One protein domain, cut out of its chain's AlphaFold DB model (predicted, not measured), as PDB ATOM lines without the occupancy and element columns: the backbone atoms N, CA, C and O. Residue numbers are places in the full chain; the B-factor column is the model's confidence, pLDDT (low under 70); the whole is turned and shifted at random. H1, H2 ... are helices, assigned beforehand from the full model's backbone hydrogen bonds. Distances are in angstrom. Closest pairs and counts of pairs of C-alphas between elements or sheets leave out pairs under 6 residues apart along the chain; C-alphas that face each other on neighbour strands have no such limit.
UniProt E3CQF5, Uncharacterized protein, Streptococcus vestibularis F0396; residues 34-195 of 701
ATOM      1  N   LEU A  34     163.098 160.315 152.428       35.53
ATOM      2  CA  LEU A  34     162.396 160.440 153.723       35.53
ATOM      3  C   LEU A  34     162.391 161.832 154.346       35.53
ATOM      4  O   LEU A  34     161.689 162.049 155.340       35.53
ATOM      5  N   ILE A  35     163.148 162.774 153.793       45.28
ATOM      6  CA  ILE A  35     163.452 163.993 154.521       45.28
ATOM      7  C   ILE A  35     163.301 165.225 153.625       45.28
ATOM      8  O   ILE A  35     164.271 165.857 153.237       45.28
ATOM      9  N   SER A  36     162.059 165.594 153.314       44.00
ATOM     10  CA  SER A  36     161.748 166.914 152.760       44.00
ATOM     11  C   SER A  36     161.241 167.858 153.857       44.00
ATOM     12  O   SER A  36     160.598 167.449 154.830       44.00
ATOM     13  N   GLY A  37     161.566 169.146 153.723       56.75
ATOM     14  CA  GLY A  37     161.120 170.196 154.642       56.75
ATOM     15  C   GLY A  37     161.857 170.206 155.987       56.75
ATOM     16  O   GLY A  37     163.066 170.023 156.052       56.75
ATOM     17  N   VAL A  38     161.137 170.445 157.086       53.50
ATOM     18  CA  VAL A  38     161.708 170.687 158.433       53.50
ATOM     19  C   VAL A  38     162.602 169.542 158.932       53.50
ATOM     20  O   VAL A  38     163.580 169.777 159.641       53.50
ATOM     21  N   LYS A  39     162.326 168.300 158.522       57.72
ATOM     22  CA  LYS A  39     163.076 167.121 158.976       57.72
ATOM     23  C   LYS A  39     164.529 167.102 158.472       57.72
ATOM     24  O   LYS A  39     165.373 166.520 159.148       57.72
ATOM     25  N   ILE A  40     164.842 167.748 157.336       65.56
ATOM     26  CA  ILE A  40     166.202 167.703 156.747       65.56
ATOM     27  C   ILE A  40     167.151 168.609 157.496       65.56
ATOM     28  O   ILE A  40     168.301 168.243 157.706       65.56
ATOM     29  N   LYS A  41     166.614 169.720 158.003       67.00
ATOM     30  CA  LYS A  41     167.320 170.622 158.903       67.00
ATOM     31  C   LYS A  41     167.701 169.891 160.191       67.00
ATOM     32  O   LYS A  41     168.874 169.840 160.543       67.00
ATOM     33  N   ILE A  42     166.742 169.217 160.836       69.50
ATOM     34  CA  ILE A  42     167.003 168.427 162.056       69.50
ATOM     35  C   ILE A  42     168.078 167.363 161.797       69.50
ATOM     36  O   ILE A  42     169.024 167.227 162.572       69.50
ATOM     37  N   PHE A  43     167.970 166.643 160.680       67.69
ATOM     38  CA  PHE A  43     168.953 165.633 160.315       67.69
ATOM     39  C   PHE A  43     170.348 166.227 160.042       67.69
ATOM     40  O   PHE A  43     171.338 165.649 160.485       67.69
ATOM     41  N   SER A  44     170.450 167.385 159.376       73.88
ATOM     42  CA  SER A  44     171.742 168.044 159.136       73.88
ATOM     43  C   SER A  44     172.463 168.410 160.434       73.88
ATOM     44  O   SER A  44     173.674 168.213 160.519       73.88
ATOM     45  N   HIS A  45     171.727 168.843 161.464       78.25
ATOM     46  CA  HIS A  45     172.299 169.113 162.784       78.25
ATOM     47  C   HIS A  45     172.855 167.828 163.422       78.25
ATOM     48  O   HIS A  45     173.997 167.795 163.873       78.25
ATOM     49  N   ILE A  46     172.090 166.730 163.399       74.00
ATOM     50  CA  ILE A  46     172.534 165.432 163.943       74.00
ATOM     51  C   ILE A  46     173.779 164.921 163.206       74.00
ATOM     52  O   ILE A  46     174.717 164.422 163.832       74.00
ATOM     53  N   LEU A  47     173.804 165.056 161.879       76.31
ATOM     54  CA  LEU A  47     174.925 164.633 161.046       76.31
ATOM     55  C   LEU A  47     176.197 165.437 161.349       76.31
ATOM     56  O   LEU A  47     177.264 164.837 161.475       76.31
ATOM     57  N   PHE A  48     176.082 166.756 161.536       81.12
ATOM     58  CA  PHE A  48     177.193 167.609 161.972       81.12
ATOM     59  C   PHE A  48     177.814 167.092 163.276       81.12
ATOM     60  O   PHE A  48     179.002 166.758 163.314       81.12
ATOM     61  N   TRP A  49     176.996 166.947 164.325       78.31
ATOM     62  CA  TRP A  49     177.471 166.504 165.637       78.31
ATOM     63  C   TRP A  49     178.055 165.094 165.594       78.31
ATOM     64  O   TRP A  49     179.053 164.831 166.261       78.31
ATOM     65  N   SER A  50     177.493 164.205 164.771       74.00
ATOM     66  CA  SER A  50     177.998 162.839 164.600       74.00
ATOM     67  C   SER A  50     179.402 162.816 163.991       74.00
ATOM     68  O   SER A  50     180.267 162.099 164.488       74.00
ATOM     69  N   ILE A  51     179.655 163.620 162.950       76.00
ATOM     70  CA  ILE A  51     180.967 163.666 162.284       76.00
ATOM     71  C   ILE A  51     182.015 164.294 163.202       76.00
ATOM     72  O   ILE A  51     183.082 163.712 163.393       76.00
ATOM     73  N   VAL A  52     181.714 165.449 163.803       83.12
ATOM     74  CA  VAL A  52     182.657 166.142 164.696       83.12
ATOM     75  C   VAL A  52     182.977 165.279 165.920       83.12
ATOM     76  O   VAL A  52     184.149 165.116 166.256       83.12
ATOM     77  N   SER A  53     181.967 164.655 166.538       76.44
ATOM     78  CA  SER A  53     182.170 163.764 167.691       76.44
ATOM     79  C   SER A  53     182.983 162.526 167.323       76.44
ATOM     80  O   SER A  53     183.827 162.100 168.105       76.44
ATOM     81  N   TYR A  54     182.769 161.963 166.130       78.00
ATOM     82  CA  TYR A  54     183.535 160.815 165.654       78.00
ATOM     83  C   TYR A  54     185.009 161.166 165.430       78.00
ATOM     84  O   TYR A  54     185.881 160.452 165.922       78.00
ATOM     85  N   ILE A  55     185.302 162.277 164.742       80.31
ATOM     86  CA  ILE A  55     186.690 162.709 164.513       80.31
ATOM     87  C   ILE A  55     187.371 163.015 165.850       80.31
ATOM     88  O   ILE A  55     188.482 162.545 166.084       80.31
ATOM     89  N   TYR A  56     186.688 163.721 166.758       83.94
ATOM     90  CA  TYR A  56     187.196 163.985 168.105       83.94
ATOM     91  C   TYR A  56     187.498 162.692 168.870       83.94
ATOM     92  O   TYR A  56     188.575 162.555 169.446       83.94
ATOM     93  N   TRP A  57     186.574 161.726 168.851       80.56
ATOM     94  CA  TRP A  57     186.748 160.443 169.527       80.56
ATOM     95  C   TRP A  57     187.950 159.672 168.977       80.56
ATOM     96  O   TRP A  57     188.768 159.202 169.762       80.56
ATOM     97  N   VAL A  58     188.114 159.605 167.652       75.38
ATOM     98  CA  VAL A  58     189.278 158.965 167.017       75.38
ATOM     99  C   VAL A  58     190.579 159.672 167.413       75.38
ATOM    100  O   VAL A  58     191.526 159.008 167.831       75.38
ATOM    101  N   CYS A  59     190.631 161.003 167.343       79.94
ATOM    102  CA  CYS A  59     191.814 161.772 167.739       79.94
ATOM    103  C   CYS A  59     192.180 161.561 169.216       79.94
ATOM    104  O   CYS A  59     193.354 161.388 169.530       79.94
ATOM    105  N   ASN A  60     191.184 161.514 170.106       81.06
ATOM    106  CA  ASN A  60     191.390 161.344 171.543       81.06
ATOM    107  C   ASN A  60     191.768 159.903 171.938       81.06
ATOM    108  O   ASN A  60     192.585 159.717 172.828       81.06
ATOM    109  N   GLN A  61     191.193 158.876 171.298       75.56
ATOM    110  CA  GLN A  61     191.480 157.465 171.619       75.56
ATOM    111  C   GLN A  61     192.865 157.012 171.151       75.56
ATOM    112  O   GLN A  61     193.505 156.194 171.805       75.56
ATOM    113  N   TYR A  62     193.313 157.519 170.003       74.50
ATOM    114  CA  TYR A  62     194.592 157.137 169.405       74.50
ATOM    115  C   TYR A  62     195.695 158.181 169.630       74.50
ATOM    116  O   TYR A  62     196.771 158.048 169.049       74.50
ATOM    117  N   GLU A  63     195.416 159.224 170.421       74.88
ATOM    118  CA  GLU A  63     196.303 160.367 170.685       74.88
ATOM    119  C   GLU A  63     196.905 160.980 169.401       74.88
ATOM    120  O   GLU A  63     198.035 161.472 169.375       74.88
ATOM    121  N   ILE A  64     196.146 160.954 168.299       70.75
ATOM    122  CA  ILE A  64     196.618 161.413 166.989       70.75
ATOM    123  C   ILE A  64     196.573 162.934 166.965       70.75
ATOM    124  O   ILE A  64     195.499 163.534 166.956       70.75
ATOM    125  N   LEU A  65     197.752 163.547 166.887       69.12
ATOM    126  CA  LEU A  65     197.908 164.990 166.794       69.12
ATOM    127  C   LEU A  65     198.438 165.354 165.403       69.12
ATOM    128  O   LEU A  65     199.638 165.336 165.153       69.12
ATOM    129  N   LEU A  66     197.519 165.656 164.480       63.03
ATOM    130  CA  LEU A  66     197.863 165.991 163.087       63.03
ATOM    131  C   LEU A  66     198.585 167.340 162.957       63.03
ATOM    132  O   LEU A  66     199.375 167.534 162.040       63.03
ATOM    133  N   PHE A  67     198.315 168.263 163.879       63.19
ATOM    134  CA  PHE A  67     198.903 169.599 163.924       63.19
ATOM    135  C   PHE A  67     199.378 169.894 165.347       63.19
ATOM    136  O   PHE A  67     198.552 170.146 166.228       63.19
ATOM    137  N   GLN A  68     200.690 169.839 165.579       61.28
ATOM    138  CA  GLN A  68     201.305 170.170 166.866       61.28
ATOM    139  C   GLN A  68     201.478 171.684 166.989       61.28
ATOM    140  O   GLN A  68     202.260 172.294 166.273       61.28
ATOM    141  N   THR A  69     200.736 172.298 167.909       55.44
ATOM    142  CA  THR A  69     200.826 173.746 168.182       55.44
ATOM    143  C   THR A  69     201.952 174.104 169.160       55.44
ATOM    144  O   THR A  69     202.221 175.284 169.362       55.44
ATOM    145  N   SER A  70     202.614 173.105 169.757       52.50
ATOM    146  CA  SER A  70     203.699 173.261 170.737       52.50
ATOM    147  C   SER A  70     205.109 173.167 170.146       52.50
ATOM    148  O   SER A  70     206.074 173.400 170.867       52.50
ATOM    149  N   ASP A  71     205.247 172.801 168.869       49.16
ATOM    150  CA  ASP A  71     206.549 172.727 168.206       49.16
ATOM    151  C   ASP A  71     206.932 174.113 167.673       49.16
ATOM    152  O   ASP A  71     206.190 174.715 166.894       49.16
ATOM    153  N   ASN A  72     208.120 174.601 168.042       50.50
ATOM    154  CA  ASN A  72     208.672 175.911 167.651       50.50
ATOM    155  C   ASN A  72     208.799 176.138 166.122       50.50
ATOM    156  O   ASN A  72     209.241 177.205 165.701       50.50
ATOM    157  N   ASN A  73     208.417 175.162 165.292       48.72
ATOM    158  CA  ASN A  73     208.490 175.202 163.831       48.72
ATOM    159  C   ASN A  73     207.144 175.495 163.133       48.72
ATOM    160  O   ASN A  73     207.149 175.793 161.939       48.72
ATOM    161  N   LEU A  74     205.999 175.439 163.827       53.59
ATOM    162  CA  LEU A  74     204.693 175.821 163.266       53.59
ATOM    163  C   LEU A  74     204.330 177.236 163.726       53.59
ATOM    164  O   LEU A  74     203.657 177.443 164.734       53.59
ATOM    165  N   ASP A  75     204.794 178.230 162.967       64.44
ATOM    166  CA  ASP A  75     204.449 179.627 163.217       64.44
ATOM    167  C   ASP A  75     202.927 179.829 163.097       64.44
ATOM    168  O   ASP A  75     202.269 179.204 162.264       64.44
ATOM    169  N   LEU A  76     202.346 180.722 163.901       66.38
ATOM    170  CA  LEU A  76     200.898 181.014 163.910       66.38
ATOM    171  C   LEU A  76     200.394 181.370 162.501       66.38
ATOM    172  O   LEU A  76     199.267 181.060 162.114       66.38
ATOM    173  N   LEU A  77     201.289 181.983 161.725       69.50
ATOM    174  CA  LEU A  77     201.117 182.311 160.322       69.50
ATOM    175  C   LEU A  77     200.753 181.087 159.464       69.50
ATOM    176  O   LEU A  77     199.884 181.182 158.601       69.50
ATOM    177  N   SER A  78     201.367 179.929 159.716       71.81
ATOM    178  CA  SER A  78     201.115 178.685 158.977       71.81
ATOM    179  C   SER A  78     199.742 178.080 159.298       71.81
ATOM    180  O   SER A  78     199.013 177.675 158.391       71.81
ATOM    181  N   LEU A  79     199.332 178.104 160.572       74.44
ATOM    182  CA  LEU A  79     198.009 177.644 161.009       74.44
ATOM    183  C   LEU A  79     196.900 178.544 160.460       74.44
ATOM    184  O   LEU A  79     195.892 178.048 159.953       74.44
ATOM    185  N   PHE A  80     197.095 179.865 160.492       78.12
ATOM    186  CA  PHE A  80     196.148 180.784 159.866       78.12
ATOM    187  C   PHE A  80     196.140 180.672 158.348       78.12
ATOM    188  O   PHE A  80     195.069 180.772 157.761       78.12
ATOM    189  N   SER A  81     197.275 180.404 157.703       81.75
ATOM    190  CA  SER A  81     197.314 180.148 156.261       81.75
ATOM    191  C   SER A  81     196.447 178.941 155.879       81.75
ATOM    192  O   SER A  81     195.666 179.028 154.930       81.75
ATOM    193  N   LEU A  82     196.486 177.855 156.662       81.38
ATOM    194  CA  LEU A  82     195.599 176.701 156.475       81.38
ATOM    195  C   LEU A  82     194.119 177.084 156.634       81.38
ATOM    196  O   LEU A  82     193.310 176.783 155.756       81.38
ATOM    197  N   VAL A  83     193.759 177.773 157.721       83.81
ATOM    198  CA  VAL A  83     192.369 178.185 157.984       83.81
ATOM    199  C   VAL A  83     191.855 179.134 156.897       83.81
ATOM    200  O   VAL A  83     190.765 178.927 156.368       83.81
ATOM    201  N   LEU A  84     192.658 180.120 156.492       84.62
ATOM    202  CA  LEU A  84     192.327 181.054 155.415       84.62
ATOM    203  C   LEU A  84     192.186 180.346 154.064       84.62
ATOM    204  O   LEU A  84     191.299 180.697 153.292       84.62
ATOM    205  N   THR A  85     192.993 179.319 153.787       85.12
ATOM    206  CA  THR A  85     192.873 178.505 152.563       85.12
ATOM    207  C   THR A  85     191.560 177.720 152.543       85.12
ATOM    208  O   THR A  85     190.878 177.662 151.516       85.12
ATOM    209  N   ILE A  86     191.159 177.157 153.687       84.56
ATOM    210  CA  ILE A  86     189.864 176.485 153.840       84.56
ATOM    211  C   ILE A  86     188.728 177.490 153.617       84.56
ATOM    212  O   ILE A  86     187.823 177.228 152.827       84.56
ATOM    213  N   TRP A  87     188.792 178.671 154.236       87.00
ATOM    214  CA  TRP A  87     187.788 179.724 154.054       87.00
ATOM    215  C   TRP A  87     187.711 180.216 152.601       87.00
ATOM    216  O   TRP A  87     186.616 180.357 152.060       87.00
ATOM    217  N   ALA A  88     188.853 180.412 151.935       85.12
ATOM    218  CA  ALA A  88     188.913 180.787 150.522       85.12
ATOM    219  C   ALA A  88     188.274 179.720 149.619       85.12
ATOM    220  O   ALA A  88     187.567 180.050 148.666       85.12
ATOM    221  N   SER A  89     188.443 178.441 149.967       83.06
ATOM    222  CA  SER A  89     187.788 177.323 149.281       83.06
ATOM    223  C   SER A  89     186.261 177.407 149.420       83.06
ATOM    224  O   SER A  89     185.540 177.277 148.431       83.06
ATOM    225  N   PHE A  90     185.740 177.744 150.606       83.75
ATOM    226  CA  PHE A  90     184.309 178.036 150.778       83.75
ATOM    227  C   PHE A  90     183.854 179.296 150.023       83.75
ATOM    228  O   PHE A  90     182.708 179.345 149.579       83.75
ATOM    229  N   GLY A  91     184.739 180.267 149.782       80.44
ATOM    230  CA  GLY A  91     184.474 181.403 148.892       80.44
ATOM    231  C   GLY A  91     184.096 180.979 147.465       80.44
ATOM    232  O   GLY A  91     183.172 181.545 146.882       80.44
ATOM    233  N   VAL A  92     184.721 179.921 146.931       79.00
ATOM    234  CA  VAL A  92     184.349 179.327 145.628       79.00
ATOM    235  C   VAL A  92     182.920 178.777 145.661       79.00
ATOM    236  O   VAL A  92     182.154 178.963 144.715       79.00
ATOM    237  N   TYR A  93     182.531 178.135 146.764       79.38
ATOM    238  CA  TYR A  93     181.168 177.641 146.955       79.38
ATOM    239  C   TYR A  93     180.140 178.780 147.066       79.38
ATOM    240  O   TYR A  93     179.065 178.690 146.474       79.38
ATOM    241  N   VAL A  94     180.475 179.880 147.748       78.19
ATOM    242  CA  VAL A  94     179.619 181.079 147.816       78.19
ATOM    243  C   VAL A  94     179.442 181.711 146.433       78.19
ATOM    244  O   VAL A  94     178.316 182.022 146.048       78.19
ATOM    245  N   GLY A  95     180.516 181.825 145.643       76.06
ATOM    246  CA  GLY A  95     180.426 182.281 144.251       76.06
ATOM    247  C   GLY A  95     179.537 181.375 143.389       76.06
ATOM    248  O   GLY A  95     178.759 181.853 142.565       76.06
ATOM    249  N   PHE A  96     179.574 180.064 143.634       75.69
ATOM    250  CA  PHE A  96     178.664 179.110 143.004       75.69
ATOM    251  C   PHE A  96     177.196 179.313 143.431       75.69
ATOM    252  O   PHE A  96     176.315 179.310 142.574       75.69
ATOM    253  N   LEU A  97     176.906 179.558 144.715       71.25
ATOM    254  CA  LEU A  97     175.546 179.896 145.165       71.25
ATOM    255  C   LEU A  97     175.034 181.195 144.528       71.25
ATOM    256  O   LEU A  97     173.865 181.277 144.155       71.25
ATOM    257  N   GLN A  98     175.907 182.190 144.346       70.25
ATOM    258  CA  GLN A  98     175.568 183.433 143.654       70.25
ATOM    259  C   GLN A  98     175.245 183.193 142.170       70.25
ATOM    260  O   GLN A  98     174.297 183.780 141.647       70.25
ATOM    261  N   PHE A  99     175.974 182.289 141.504       70.31
ATOM    262  CA  PHE A  99     175.634 181.820 140.157       70.31
ATOM    263  C   PHE A  99     174.252 181.145 140.117       70.31
ATOM    264  O   PHE A  99     173.463 181.446 139.223       70.31
ATOM    265  N   MET A 100     173.923 180.296 141.099       66.38
ATOM    266  CA  MET A 100     172.601 179.660 141.187       66.38
ATOM    267  C   MET A 100     171.472 180.686 141.366       66.38
ATOM    268  O   MET A 100     170.490 180.640 140.633       66.38
ATOM    269  N   ALA A 101     171.633 181.642 142.286       61.78
ATOM    270  CA  ALA A 101     170.638 182.687 142.540       61.78
ATOM    271  C   ALA A 101     170.444 183.628 141.335       61.78
ATOM    272  O   ALA A 101     169.340 184.099 141.071       61.78
ATOM    273  N   GLY A 102     171.509 183.892 140.569       58.84
ATOM    274  CA  GLY A 102     171.421 184.641 139.313       58.84
ATOM    275  C   GLY A 102     170.674 183.891 138.202       58.84
ATOM    276  O   GLY A 102     170.127 184.532 137.304       58.84
ATOM    277  N   TYR A 103     170.637 182.556 138.265       59.44
ATOM    278  CA  TYR A 103     169.948 181.696 137.304       59.44
ATOM    279  C   TYR A 103     168.430 181.645 137.552       59.44
ATOM    280  O   TYR A 103     167.659 181.811 136.608       59.44
ATOM    281  N   ASP A 104     168.000 181.519 138.816       55.09
ATOM    282  CA  ASP A 104     166.576 181.509 139.213       55.09
ATOM    283  C   ASP A 104     165.795 182.750 138.745       55.09
ATOM    284  O   ASP A 104     164.593 182.677 138.502       55.09
ATOM    285  N   ASN A 105     166.474 183.886 138.576       51.28
ATOM    286  CA  ASN A 105     165.854 185.147 138.166       51.28
ATOM    287  C   ASN A 105     165.674 185.306 136.641       51.28
ATOM    288  O   ASN A 105     165.023 186.260 136.219       51.28
ATOM    289  N   LYS A 106     166.271 184.441 135.802       53.12
ATOM    290  CA  LYS A 106     166.273 184.604 134.329       53.12
ATOM    291  C   LYS A 106     165.314 183.685 133.573       53.12
ATOM    292  O   LYS A 106     164.830 184.078 132.516       53.12
ATOM    293  N   GLU A 107     165.035 182.489 134.077       51.97
ATOM    294  CA  GLU A 107     164.079 181.552 133.477       51.97
ATOM    295  C   GLU A 107     162.873 181.435 134.408       51.97
ATOM    296  O   GLU A 107     163.075 181.273 135.605       51.97
ATOM    297  N   ASN A 108     161.632 181.500 133.903       51.25
ATOM    298  CA  ASN A 108     160.417 181.272 134.705       51.25
ATOM    299  C   ASN A 108     160.528 179.925 135.451       51.25
ATOM    300  O   ASN A 108     160.288 178.854 134.889       51.25
ATOM    301  N   GLY A 109     160.970 179.993 136.707       55.78
ATOM    302  CA  GLY A 109     161.732 178.937 137.369       55.78
ATOM    303  C   GLY A 109     160.910 177.804 137.962       55.78
ATOM    304  O   GLY A 109     161.434 177.063 138.783       55.78
ATOM    305  N   THR A 110     159.639 177.646 137.597       55.59
ATOM    306  CA  THR A 110     158.728 176.659 138.197       55.59
ATOM    307  C   THR A 110     158.332 175.570 137.201       55.59
ATOM    308  O   THR A 110     157.931 175.874 136.081       55.59
ATOM    309  N   TYR A 111     158.405 174.300 137.607       58.25
ATOM    310  CA  TYR A 111     157.878 173.152 136.858       58.25
ATOM    311  C   TYR A 111     157.147 172.204 137.813       58.25
ATOM    312  O   TYR A 111     157.698 171.831 138.849       58.25
ATOM    313  N   LEU A 112     155.901 171.833 137.486       54.97
ATOM    314  CA  LEU A 112     155.043 170.990 138.341       54.97
ATOM    315  C   LEU A 112     154.915 171.515 139.789       54.97
ATOM    316  O   LEU A 112     154.873 170.732 140.736       54.97
ATOM    317  N   GLY A 113     154.877 172.843 139.969       52.84
ATOM    318  CA  GLY A 113     154.755 173.492 141.284       52.84
ATOM    319  C   GLY A 113     156.044 173.536 142.114       52.84
ATOM    320  O   GLY A 113     156.044 174.026 143.241       52.84
ATOM    321  N   TYR A 114     157.162 173.052 141.564       55.38
ATOM    322  CA  TYR A 114     158.478 173.141 142.192       55.38
ATOM    323  C   TYR A 114     159.317 174.217 141.518       55.38
ATOM    324  O   TYR A 114     159.443 174.234 140.293       55.38
ATOM    325  N   GLN A 115     159.953 175.075 142.317       61.66
ATOM    326  CA  GLN A 115     161.056 175.892 141.823       61.66
ATOM    327  C   GLN A 115     162.224 174.968 141.444       61.66
ATOM    328  O   GLN A 115     162.716 174.197 142.268       61.66
ATOM    329  N   LYS A 116     162.626 175.022 140.176       61.25
ATOM    330  CA  LYS A 116     163.597 174.154 139.503       61.25
ATOM    331  C   LYS A 116     164.926 174.056 140.257       61.25
ATOM    332  O   LYS A 116     165.427 172.951 140.465       61.25
ATOM    333  N   MET A 117     165.475 175.188 140.693       60.53
ATOM    334  CA  MET A 117     166.763 175.234 141.389       60.53
ATOM    335  C   MET A 117     166.626 174.939 142.884       60.53
ATOM    336  O   MET A 117     167.452 174.240 143.471       60.53
ATOM    337  N   ASP A 118     165.514 175.372 143.467       58.88
ATOM    338  CA  ASP A 118     165.134 175.112 144.852       58.88
ATOM    339  C   ASP A 118     164.889 173.610 145.107       58.88
ATOM    340  O   ASP A 118     165.158 173.092 146.187       58.88
ATOM    341  N   PHE A 119     164.437 172.860 144.097       58.72
ATOM    342  CA  PHE A 119     164.324 171.399 144.143       58.72
ATOM    343  C   PHE A 119     165.698 170.706 144.229       58.72
ATOM    344  O   PHE A 119     165.865 169.723 144.961       58.72
ATOM    345  N   LEU A 120     166.705 171.242 143.530       60.62
ATOM    346  CA  LEU A 120     168.075 170.718 143.540       60.62
ATOM    347  C   LEU A 120     168.808 171.015 144.860       60.62
ATOM    348  O   LEU A 120     169.673 170.234 145.258       60.62
ATOM    349  N   THR A 121     168.470 172.109 145.551       61.91
ATOM    350  CA  THR A 121     169.073 172.494 146.843       61.91
ATOM    351  C   THR A 121     168.331 171.913 148.046       61.91
ATOM    352  O   THR A 121     168.979 171.438 148.981       61.91
ATOM    353  N   LYS A 122     166.987 171.881 148.034       58.25
ATOM    354  CA  LYS A 122     166.159 171.430 149.172       58.25
ATOM    355  C   LYS A 122     166.423 169.988 149.590       58.25
ATOM    356  O   LYS A 122     166.268 169.687 150.771       58.25
ATOM    357  N   SER A 123     166.822 169.127 148.658       56.19
ATOM    358  CA  SER A 123     167.130 167.712 148.899       56.19
ATOM    359  C   SER A 123     168.554 167.466 149.415       56.19
ATOM    360  O   SER A 123     168.844 166.382 149.917       56.19
ATOM    361  N   ASN A 124     169.458 168.451 149.351       66.94
ATOM    362  CA  ASN A 124     170.850 168.238 149.732       66.94
ATOM    363  C   ASN A 124     171.113 168.568 151.209       66.94
ATOM    364  O   ASN A 124     171.157 169.728 151.612       66.94
ATOM    365  N   VAL A 125     171.406 167.540 152.005       64.62
ATOM    366  CA  VAL A 125     171.772 167.667 153.425       64.62
ATOM    367  C   VAL A 125     172.968 168.604 153.642       64.62
ATOM    368  O   VAL A 125     172.939 169.410 154.566       64.62
ATOM    369  N   TRP A 126     173.996 168.558 152.788       73.75
ATOM    370  CA  TRP A 126     175.206 169.380 152.944       73.75
ATOM    371  C   TRP A 126     174.938 170.875 152.748       73.75
ATOM    372  O   TRP A 126     175.559 171.690 153.423       73.75
ATOM    373  N   TYR A 127     173.975 171.222 151.887       74.69
ATOM    374  CA  TYR A 127     173.502 172.599 151.712       74.69
ATOM    375  C   TYR A 127     172.836 173.127 152.995       74.69
ATOM    376  O   TYR A 127     173.092 174.254 153.421       74.69
ATOM    377  N   HIS A 128     172.036 172.294 153.673       73.19
ATOM    378  CA  HIS A 128     171.438 172.665 154.963       73.19
ATOM    379  C   HIS A 128     172.477 172.748 156.084       73.19
ATOM    380  O   HIS A 128     172.398 173.660 156.901       73.19
ATOM    381  N   VAL A 129     173.496 171.876 156.083       76.19
ATOM    382  CA  VAL A 129     174.638 171.972 157.011       76.19
ATOM    383  C   VAL A 129     175.368 173.309 156.841       76.19
ATOM    384  O   VAL A 129     175.636 173.973 157.836       76.19
ATOM    385  N   THR A 130     175.636 173.767 155.614       78.12
ATOM    386  CA  THR A 130     176.275 175.080 155.384       78.12
ATOM    387  C   THR A 130     175.420 176.280 155.769       78.12
ATOM    388  O   THR A 130     175.960 177.347 156.030       78.12
ATOM    389  N   ASN A 131     174.098 176.118 155.812       75.94
ATOM    390  CA  ASN A 131     173.163 177.177 156.191       75.94
ATOM    391  C   ASN A 131     172.757 177.104 157.681       75.94
ATOM    392  O   ASN A 131     171.797 177.747 158.104       75.94
ATOM    393  N   SER A 132     173.452 176.278 158.470       81.62
ATOM    394  CA  SER A 132     173.212 176.079 159.902       81.62
ATOM    395  C   SER A 132     174.124 176.961 160.761       81.62
ATOM    396  O   SER A 132     175.208 177.363 160.330       81.62
ATOM    397  N   TRP A 133     173.717 177.244 162.004       79.81
ATOM    398  CA  TRP A 133     174.544 178.008 162.946       79.81
ATOM    399  C   TRP A 133     175.841 177.267 163.305       79.81
ATOM    400  O   TRP A 133     176.878 177.890 163.517       79.81
ATOM    401  N   GLU A 134     175.814 175.934 163.321       84.62
ATOM    402  CA  GLU A 134     176.963 175.081 163.613       84.62
ATOM    403  C   GLU A 134     178.103 175.268 162.615       84.62
ATOM    404  O   GLU A 134     179.272 175.249 163.005       84.62
ATOM    405  N   PHE A 135     177.785 175.505 161.340       86.81
ATOM    406  CA  PHE A 135     178.790 175.821 160.331       86.81
ATOM    407  C   PHE A 135     179.472 177.165 160.614       86.81
ATOM    408  O   PHE A 135     180.702 177.226 160.663       86.81
ATOM    409  N   PHE A 136     178.700 178.222 160.884       84.19
ATOM    410  CA  PHE A 136     179.259 179.532 161.240       84.19
ATOM    411  C   PHE A 136     180.080 179.472 162.535       84.19
ATOM    412  O   PHE A 136     181.179 180.027 162.601       84.19
ATOM    413  N   GLY A 137     179.597 178.733 163.538       84.88
ATOM    414  CA  GLY A 137     180.338 178.451 164.765       84.88
ATOM    415  C   GLY A 137     181.643 177.695 164.504       84.88
ATOM    416  O   GLY A 137     182.668 178.031 165.087       84.88
ATOM    417  N   SER A 138     181.644 176.734 163.578       88.19
ATOM    418  CA  SER A 138     182.845 175.979 163.190       88.19
ATOM    419  C   SER A 138     183.891 176.863 162.518       88.19
ATOM    420  O   SER A 138     185.075 176.766 162.838       88.19
ATOM    421  N   LEU A 139     183.463 177.767 161.630       86.81
ATOM    422  CA  LEU A 139     184.356 178.758 161.031       86.81
ATOM    423  C   LEU A 139     184.969 179.649 162.119       86.81
ATOM    424  O   LEU A 139     186.192 179.745 162.201       86.81
ATOM    425  N   LEU A 140     184.163 180.219 163.017       86.94
ATOM    426  CA  LEU A 140     184.662 181.049 164.121       86.94
ATOM    427  C   LEU A 140     185.672 180.291 165.006       86.94
ATOM    428  O   LEU A 140     186.779 180.773 165.263       86.94
ATOM    429  N   LEU A 141     185.318 179.080 165.441       87.38
ATOM    430  CA  LEU A 141     186.152 178.246 166.311       87.38
ATOM    431  C   LEU A 141     187.459 177.809 165.639       87.38
ATOM    432  O   LEU A 141     188.463 177.638 166.333       87.38
ATOM    433  N   SER A 142     187.485 177.698 164.305       86.38
ATOM    434  CA  SER A 142     188.712 177.394 163.559       86.38
ATOM    435  C   SER A 142     189.804 178.463 163.726       86.38
ATOM    436  O   SER A 142     190.983 178.127 163.642       86.38
ATOM    437  N   ILE A 143     189.435 179.713 164.035       84.00
ATOM    438  CA  ILE A 143     190.363 180.827 164.308       84.00
ATOM    439  C   ILE A 143     190.586 181.013 165.812       84.00
ATOM    440  O   ILE A 143     191.716 181.221 166.253       84.00
ATOM    441  N   VAL A 144     189.517 180.942 166.610       83.75
ATOM    442  CA  VAL A 144     189.562 181.268 168.044       83.75
ATOM    443  C   VAL A 144     190.366 180.240 168.847       83.75
ATOM    444  O   VAL A 144     191.145 180.627 169.717       83.75
ATOM    445  N   ILE A 145     190.228 178.939 168.561       82.94
ATOM    446  CA  ILE A 145     190.895 177.898 169.362       82.94
ATOM    447  C   ILE A 145     192.433 177.972 169.251       82.94
ATOM    448  O   ILE A 145     193.081 177.969 170.297       82.94
ATOM    449  N   PRO A 146     193.050 178.121 168.058       77.19
ATOM    450  CA  PRO A 146     194.502 178.294 167.943       77.19
ATOM    451  C   PRO A 146     195.044 179.510 168.701       77.19
ATOM    452  O   PRO A 146     196.128 179.442 169.275       77.19
ATOM    453  N   ILE A 147     194.281 180.609 168.745       76.81
ATOM    454  CA  ILE A 147     194.641 181.813 169.508       76.81
ATOM    455  C   ILE A 147     194.676 181.490 171.004       76.81
ATOM    456  O   ILE A 147     195.674 181.760 171.668       76.81
ATOM    457  N   ILE A 148     193.615 180.869 171.529       76.62
ATOM    458  CA  ILE A 148     193.514 180.511 172.951       76.62
ATOM    459  C   ILE A 148     194.640 179.555 173.360       76.62
ATOM    460  O   ILE A 148     195.282 179.775 174.386       76.62
ATOM    461  N   VAL A 149     194.912 178.531 172.544       72.38
ATOM    462  CA  VAL A 149     195.980 177.548 172.794       72.38
ATOM    463  C   VAL A 149     197.363 178.211 172.806       72.38
ATOM    464  O   VAL A 149     198.210 177.822 173.602       72.38
ATOM    465  N   LYS A 150     197.602 179.243 171.982       68.81
ATOM    466  CA  LYS A 150     198.893 179.951 171.957       68.81
ATOM    467  C   LYS A 150     199.092 180.904 173.138       68.81
ATOM    468  O   LYS A 150     200.201 181.004 173.654       68.81
ATOM    469  N   PHE A 151     198.054 181.634 173.545       69.06
ATOM    470  CA  PHE A 151     198.164 182.626 174.625       69.06
ATOM    471  C   PHE A 151     198.133 182.012 176.027       69.06
ATOM    472  O   PHE A 151     198.513 182.679 176.987       69.06
ATOM    473  N   ASN A 152     197.704 180.758 176.158       64.62
ATOM    474  CA  ASN A 152     197.640 180.073 177.437       64.62
ATOM    475  C   ASN A 152     198.379 178.726 177.366       64.62
ATOM    476  O   ASN A 152     197.866 177.731 176.864       64.62
ATOM    477  N   THR A 153     199.594 178.689 177.913       59.03
ATOM    478  CA  THR A 153     200.485 177.514 177.921       59.03
ATOM    479  C   THR A 153     199.996 176.361 178.807       59.03
ATOM    480  O   THR A 153     200.609 175.298 178.808       59.03
ATOM    481  N   SER A 154     198.888 176.542 179.537       58.34
ATOM    482  CA  SER A 154     198.260 175.526 180.400       58.34
ATOM    483  C   SER A 154     196.995 174.888 179.802       58.34
ATOM    484  O   SER A 154     196.245 174.208 180.502       58.34
ATOM    485  N   VAL A 155     196.727 175.116 178.512       62.69
ATOM    486  CA  VAL A 155     195.518 174.619 177.844       62.69
ATOM    487  C   VAL A 155     195.607 173.115 177.589       62.69
ATOM    488  O   VAL A 155     196.574 172.606 177.030       62.69
ATOM    489  N   ASP A 156     194.548 172.414 177.984       71.81
ATOM    490  CA  ASP A 156     194.384 170.972 177.831       71.81
ATOM    491  C   ASP A 156     194.470 170.525 176.356       71.81
ATOM    492  O   ASP A 156     193.863 171.133 175.467       71.81
ATOM    493  N   ILE A 157     195.169 169.414 176.098       74.19
ATOM    494  CA  ILE A 157     195.315 168.790 174.772       74.19
ATOM    495  C   ILE A 157     193.960 168.496 174.103       74.19
ATOM    496  O   ILE A 157     193.839 168.530 172.876       74.19
ATOM    497  N   ARG A 158     192.897 168.321 174.901       78.19
ATOM    498  CA  ARG A 158     191.513 168.168 174.431       78.19
ATOM    499  C   ARG A 158     191.044 169.321 173.538       78.19
ATOM    500  O   ARG A 158     190.284 169.072 172.603       78.19
ATOM    501  N   TYR A 159     191.513 170.555 173.755       79.88
ATOM    502  CA  TYR A 159     191.177 171.694 172.887       79.88
ATOM    503  C   TYR A 159     191.789 171.563 171.488       79.88
ATOM    504  O   TYR A 159     191.159 171.948 170.502       79.88
ATOM    505  N   GLN A 160     192.980 170.967 171.379       79.56
ATOM    506  CA  GLN A 160     193.616 170.704 170.087       79.56
ATOM    507  C   GLN A 160     192.864 169.613 169.317       79.56
ATOM    508  O   GLN A 160     192.644 169.766 168.117       79.56
ATOM    509  N   TYR A 161     192.385 168.567 169.997       82.62
ATOM    510  CA  TYR A 161     191.547 167.540 169.366       82.62
ATOM    511  C   TYR A 161     190.206 168.095 168.870       82.62
ATOM    512  O   TYR A 161     189.766 167.740 167.778       82.62
ATOM    513  N   ILE A 162     189.574 169.004 169.621       84.88
ATOM    514  CA  ILE A 162     188.350 169.694 169.176       84.88
ATOM    515  C   ILE A 162     188.634 170.530 167.926       84.88
ATOM    516  O   ILE A 162     187.890 170.457 166.949       84.88
ATOM    517  N   TRP A 163     189.730 171.293 167.921       87.56
ATOM    518  CA  TRP A 163     190.101 172.100 166.761       87.56
ATOM    519  C   TRP A 163     190.383 171.246 165.519       87.56
ATOM    520  O   TRP A 163     189.871 171.544 164.441       87.56
ATOM    521  N   GLN A 164     191.121 170.142 165.667       85.00
ATOM    522  CA  GLN A 164     191.386 169.203 164.572       85.00
ATOM    523  C   GLN A 164     190.102 168.552 164.046       85.00
ATOM    524  O   GLN A 164     189.951 168.397 162.834       85.00
ATOM    525  N   ALA A 165     189.149 168.234 164.925       85.88
ATOM    526  CA  ALA A 165     187.847 167.714 164.522       85.88
ATOM    527  C   ALA A 165     187.040 168.730 163.700       85.88
ATOM    528  O   ALA A 165     186.450 168.366 162.682       85.88
ATOM    529  N   ILE A 166     187.069 170.006 164.091       87.31
ATOM    530  CA  ILE A 166     186.412 171.101 163.365       87.31
ATOM    531  C   ILE A 166     187.059 171.309 161.990       87.31
ATOM    532  O   ILE A 166     186.357 171.362 160.980       87.31
ATOM    533  N   VAL A 167     188.392 171.378 161.921       85.62
ATOM    534  CA  VAL A 167     189.129 171.537 160.655       85.62
ATOM    535  C   VAL A 167     188.905 170.335 159.729       85.62
ATOM    536  O   VAL A 167     188.630 170.512 158.542       85.62
ATOM    537  N   GLY A 168     188.951 169.115 160.268       83.00
ATOM    538  CA  GLY A 168     188.670 167.888 159.523       83.00
ATOM    539  C   GLY A 168     187.244 167.850 158.974       83.00
ATOM    540  O   GLY A 168     187.040 167.529 157.802       83.00
ATOM    541  N   PHE A 169     186.258 168.251 159.780       86.00
ATOM    542  CA  PHE A 169     184.876 168.396 159.332       86.00
ATOM    543  C   PHE A 169     184.743 169.419 158.193       86.00
ATOM    544  O   PHE A 169     184.114 169.110 157.183       86.00
ATOM    545  N   LEU A 170     185.359 170.603 158.312       87.50
ATOM    546  CA  LEU A 170     185.298 171.645 157.281       87.50
ATOM    547  C   LEU A 170     185.883 171.168 155.940       87.50
ATOM    548  O   LEU A 170     185.304 171.435 154.889       87.50
ATOM    549  N   LEU A 171     186.980 170.408 155.960       83.62
ATOM    550  CA  LEU A 171     187.563 169.819 154.748       83.62
ATOM    551  C   LEU A 171     186.643 168.767 154.108       83.62
ATOM    552  O   LEU A 171     186.425 168.792 152.895       83.62
ATOM    553  N   ILE A 172     186.070 167.867 154.913       81.00
ATOM    554  CA  ILE A 172     185.112 166.857 154.438       81.00
ATOM    555  C   ILE A 172     183.885 167.541 153.826       81.00
ATOM    556  O   ILE A 172     183.471 167.198 152.716       81.00
ATOM    557  N   LEU A 173     183.333 168.536 154.525       82.44
ATOM    558  CA  LEU A 173     182.201 169.329 154.064       82.44
ATOM    559  C   LEU A 173     182.510 169.981 152.711       82.44
ATOM    560  O   LEU A 173     181.717 169.848 151.782       82.44
ATOM    561  N   PHE A 174     183.679 170.612 152.561       82.25
ATOM    562  CA  PHE A 174     184.078 171.245 151.304       82.25
ATOM    563  C   PHE A 174     184.108 170.260 150.123       82.25
ATOM    564  O   PHE A 174     183.570 170.567 149.060       82.25
ATOM    565  N   ILE A 175     184.652 169.050 150.301       77.94
ATOM    566  CA  ILE A 175     184.682 168.020 149.245       77.94
ATOM    567  C   ILE A 175     183.261 167.648 148.791       77.94
ATOM    568  O   ILE A 175     182.990 167.536 147.591       77.94
ATOM    569  N   PHE A 176     182.332 167.474 149.734       75.12
ATOM    570  CA  PHE A 176     180.941 167.152 149.407       75.12
ATOM    571  C   PHE A 176     180.210 168.313 148.730       75.12
ATOM    572  O   PHE A 176     179.440 168.082 147.792       75.12
ATOM    573  N   LEU A 177     180.481 169.551 149.142       77.00
ATOM    574  CA  LEU A 177     179.937 170.741 148.490       77.00
ATOM    575  C   LEU A 177     180.485 170.925 147.077       77.00
ATOM    576  O   LEU A 177     179.711 171.262 146.188       77.00
ATOM    577  N   LEU A 178     181.768 170.643 146.841       77.44
ATOM    578  CA  LEU A 178     182.364 170.672 145.506       77.44
ATOM    579  C   LEU A 178     181.734 169.609 144.595       77.44
ATOM    580  O   LEU A 178     181.409 169.862 143.437       77.44
ATOM    581  N   LYS A 179     181.499 168.404 145.123       71.75
ATOM    582  CA  LYS A 179     180.781 167.354 144.390       71.75
ATOM    583  C   LYS A 179     179.354 167.783 144.044       71.75
ATOM    584  O   LYS A 179     178.881 167.513 142.939       71.75
ATOM    585  N   PHE A 180     178.666 168.436 144.978       70.19
ATOM    586  CA  PHE A 180     177.336 168.983 144.745       70.19
ATOM    587  C   PHE A 180     177.351 170.104 143.703       70.19
ATOM    588  O   PHE A 180     176.553 170.056 142.769       70.19
ATOM    589  N   SER A 181     178.274 171.061 143.812       74.44
ATOM    590  CA  SER A 181     178.371 172.179 142.876       74.44
ATOM    591  C   SER A 181     178.685 171.702 141.461       74.44
ATOM    592  O   SER A 181     178.041 172.155 140.523       74.44
ATOM    593  N   LEU A 182     179.557 170.703 141.290       70.94
ATOM    594  CA  LEU A 182     179.806 170.066 139.992       70.94
ATOM    595  C   LEU A 182     178.576 169.322 139.446       70.94
ATOM    596  O   LEU A 182     178.307 169.387 138.247       70.94
ATOM    597  N   LYS A 183     177.811 168.625 140.302       65.69
ATOM    598  CA  LYS A 183     176.563 167.947 139.902       65.69
ATOM    599  C   LYS A 183     175.539 168.959 139.388       65.69
ATOM    600  O   LYS A 183     174.962 168.745 138.326       65.69
ATOM    601  N   VAL A 184     175.341 170.051 140.119       66.12
ATOM    602  CA  VAL A 184     174.403 171.113 139.744       66.12
ATOM    603  C   VAL A 184     174.905 171.873 138.519       66.12
ATOM    604  O   VAL A 184     174.147 172.013 137.574       66.12
ATOM    605  N   ALA A 185     176.182 172.259 138.457       67.25
ATOM    606  CA  ALA A 185     176.766 172.924 137.291       67.25
ATOM    607  C   ALA A 185     176.645 172.072 136.021       67.25
ATOM    608  O   ALA A 185     176.317 172.598 134.962       67.25
ATOM    609  N   ARG A 186     176.835 170.748 136.116       63.81
ATOM    610  CA  ARG A 186     176.570 169.829 135.003       63.81
ATOM    611  C   ARG A 186     175.110 169.919 134.562       63.81
ATOM    612  O   ARG A 186     174.868 170.088 133.375       63.81
ATOM    613  N   ILE A 187     174.159 169.842 135.495       60.25
ATOM    614  CA  ILE A 187     172.722 169.973 135.201       60.25
ATOM    615  C   ILE A 187     172.431 171.336 134.546       60.25
ATOM    616  O   ILE A 187     171.786 171.366 133.506       60.25
ATOM    617  N   THR A 188     172.985 172.438 135.057       60.16
ATOM    618  CA  THR A 188     172.808 173.792 134.503       60.16
ATOM    619  C   THR A 188     173.429 173.961 133.111       60.16
ATOM    620  O   THR A 188     172.829 174.581 132.240       60.16
ATOM    621  N   ILE A 189     174.602 173.376 132.850       57.78
ATOM    622  CA  ILE A 189     175.235 173.388 131.518       57.78
ATOM    623  C   ILE A 189     174.407 172.583 130.508       57.78
ATOM    624  O   ILE A 189     174.324 172.982 129.350       57.78
ATOM    625  N   PHE A 190     173.782 171.480 130.936       50.59
ATOM    626  CA  PHE A 190     172.846 170.724 130.097       50.59
ATOM    627  C   PHE A 190     171.601 171.547 129.737       50.59
ATOM    628  O   PHE A 190     171.150 171.456 128.603       50.59
ATOM    629  N   ILE A 191     171.101 172.399 130.641       52.06
ATOM    630  CA  ILE A 191     169.982 173.316 130.348       52.06
ATOM    631  C   ILE A 191     170.379 174.344 129.271       52.06
ATOM    632  O   ILE A 191     169.605 174.627 128.359       52.06
ATOM    633  N   ASN A 192     171.623 174.831 129.309       51.62
ATOM    634  CA  ASN A 192     172.133 175.853 128.388       51.62
ATOM    635  C   ASN A 192     172.462 175.325 126.967       51.62
ATOM    636  O   ASN A 192     172.834 176.109 126.097       51.62
ATOM    637  N   LYS A 193     172.374 174.004 126.726       49.62
ATOM    638  CA  LYS A 193     172.802 173.331 125.478       49.62
ATOM    639  C   LYS A 193     171.675 172.656 124.676       49.62
ATOM    640  O   LYS A 193     171.960 171.741 123.922       49.62
ATOM    641  N   GLU A 194     170.454 173.185 124.774       46.16
ATOM    642  CA  GLU A 194     169.188 172.738 124.149       46.16
ATOM    643  C   GLU A 194     168.245 171.981 125.107       46.16
ATOM    644  O   GLU A 194     168.390 170.796 125.389       46.16
ATOM    645  N   THR A 195     167.189 172.701 125.511       53.09
ATOM    646  CA  THR A 195     165.965 172.286 126.224       53.09
ATOM    647  C   THR A 195     166.105 171.821 127.684       53.09
ATOM    648  O   THR A 195     166.814 170.882 128.019       53.09
TER     649      THR A 195
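AT A GLANCE: This is residues 34 to 195 of the 701 residues of an uncharacterized protein of Streptococcus vestibularis F0396 (UniProt E3CQF5). Long H6 runs through the middle of an elongated helical bundle, with H2 and H5 packed on it, up and down, each against the one before. H1 meets H6 as a V at 44 degrees, with residues 51 to 60 of H1 packed on residues 158 to 169 of H6 and H1 apart from H2, and residues 189 to 195 stick out. The printed part has 162 residues with six named helices, H1 to H6 along the chain, which hold 120 of them, and no named strand; the class is all helix, and the whole is loose, with a radius of gyration of the C-alphas of 19.1 A and spans of 61 by 32 by 22 A.

IN THESE COORDINATES: H1, residues 38 to 61, begins at C-alpha 38 (161.708, 170.687, 158.433). H2 is 76 to 104, 42.3 A; H3 116 to 122; H4 125 to 130; H5 133 to 151, with a kink of 37 degrees near 140; H6 157 to 191, 51.3 A.

HOW THE PARTS SIT: The hub, H6, touches H1, H2, H4 and H5. Residues 51 to 60 alone of H1 touch H6, closest C-alphas Ile 55 and Ala 165, 5.1 A. H2 and H3, a hairpin, only just touch, with 3 pairs within 8 A. O i to N i+4 pairs are within hydrogen-bond range throughout H1, H4 and H6; 24 of 25 in H2, 2 of 3 in H3, 12 of 15 in H5.

THE WHOLE: The printed part has no cut. Links H1 to H2 and H2 to H3 are long. Mean pLDDT of the printed part is 70.7; 68 residues are under 70.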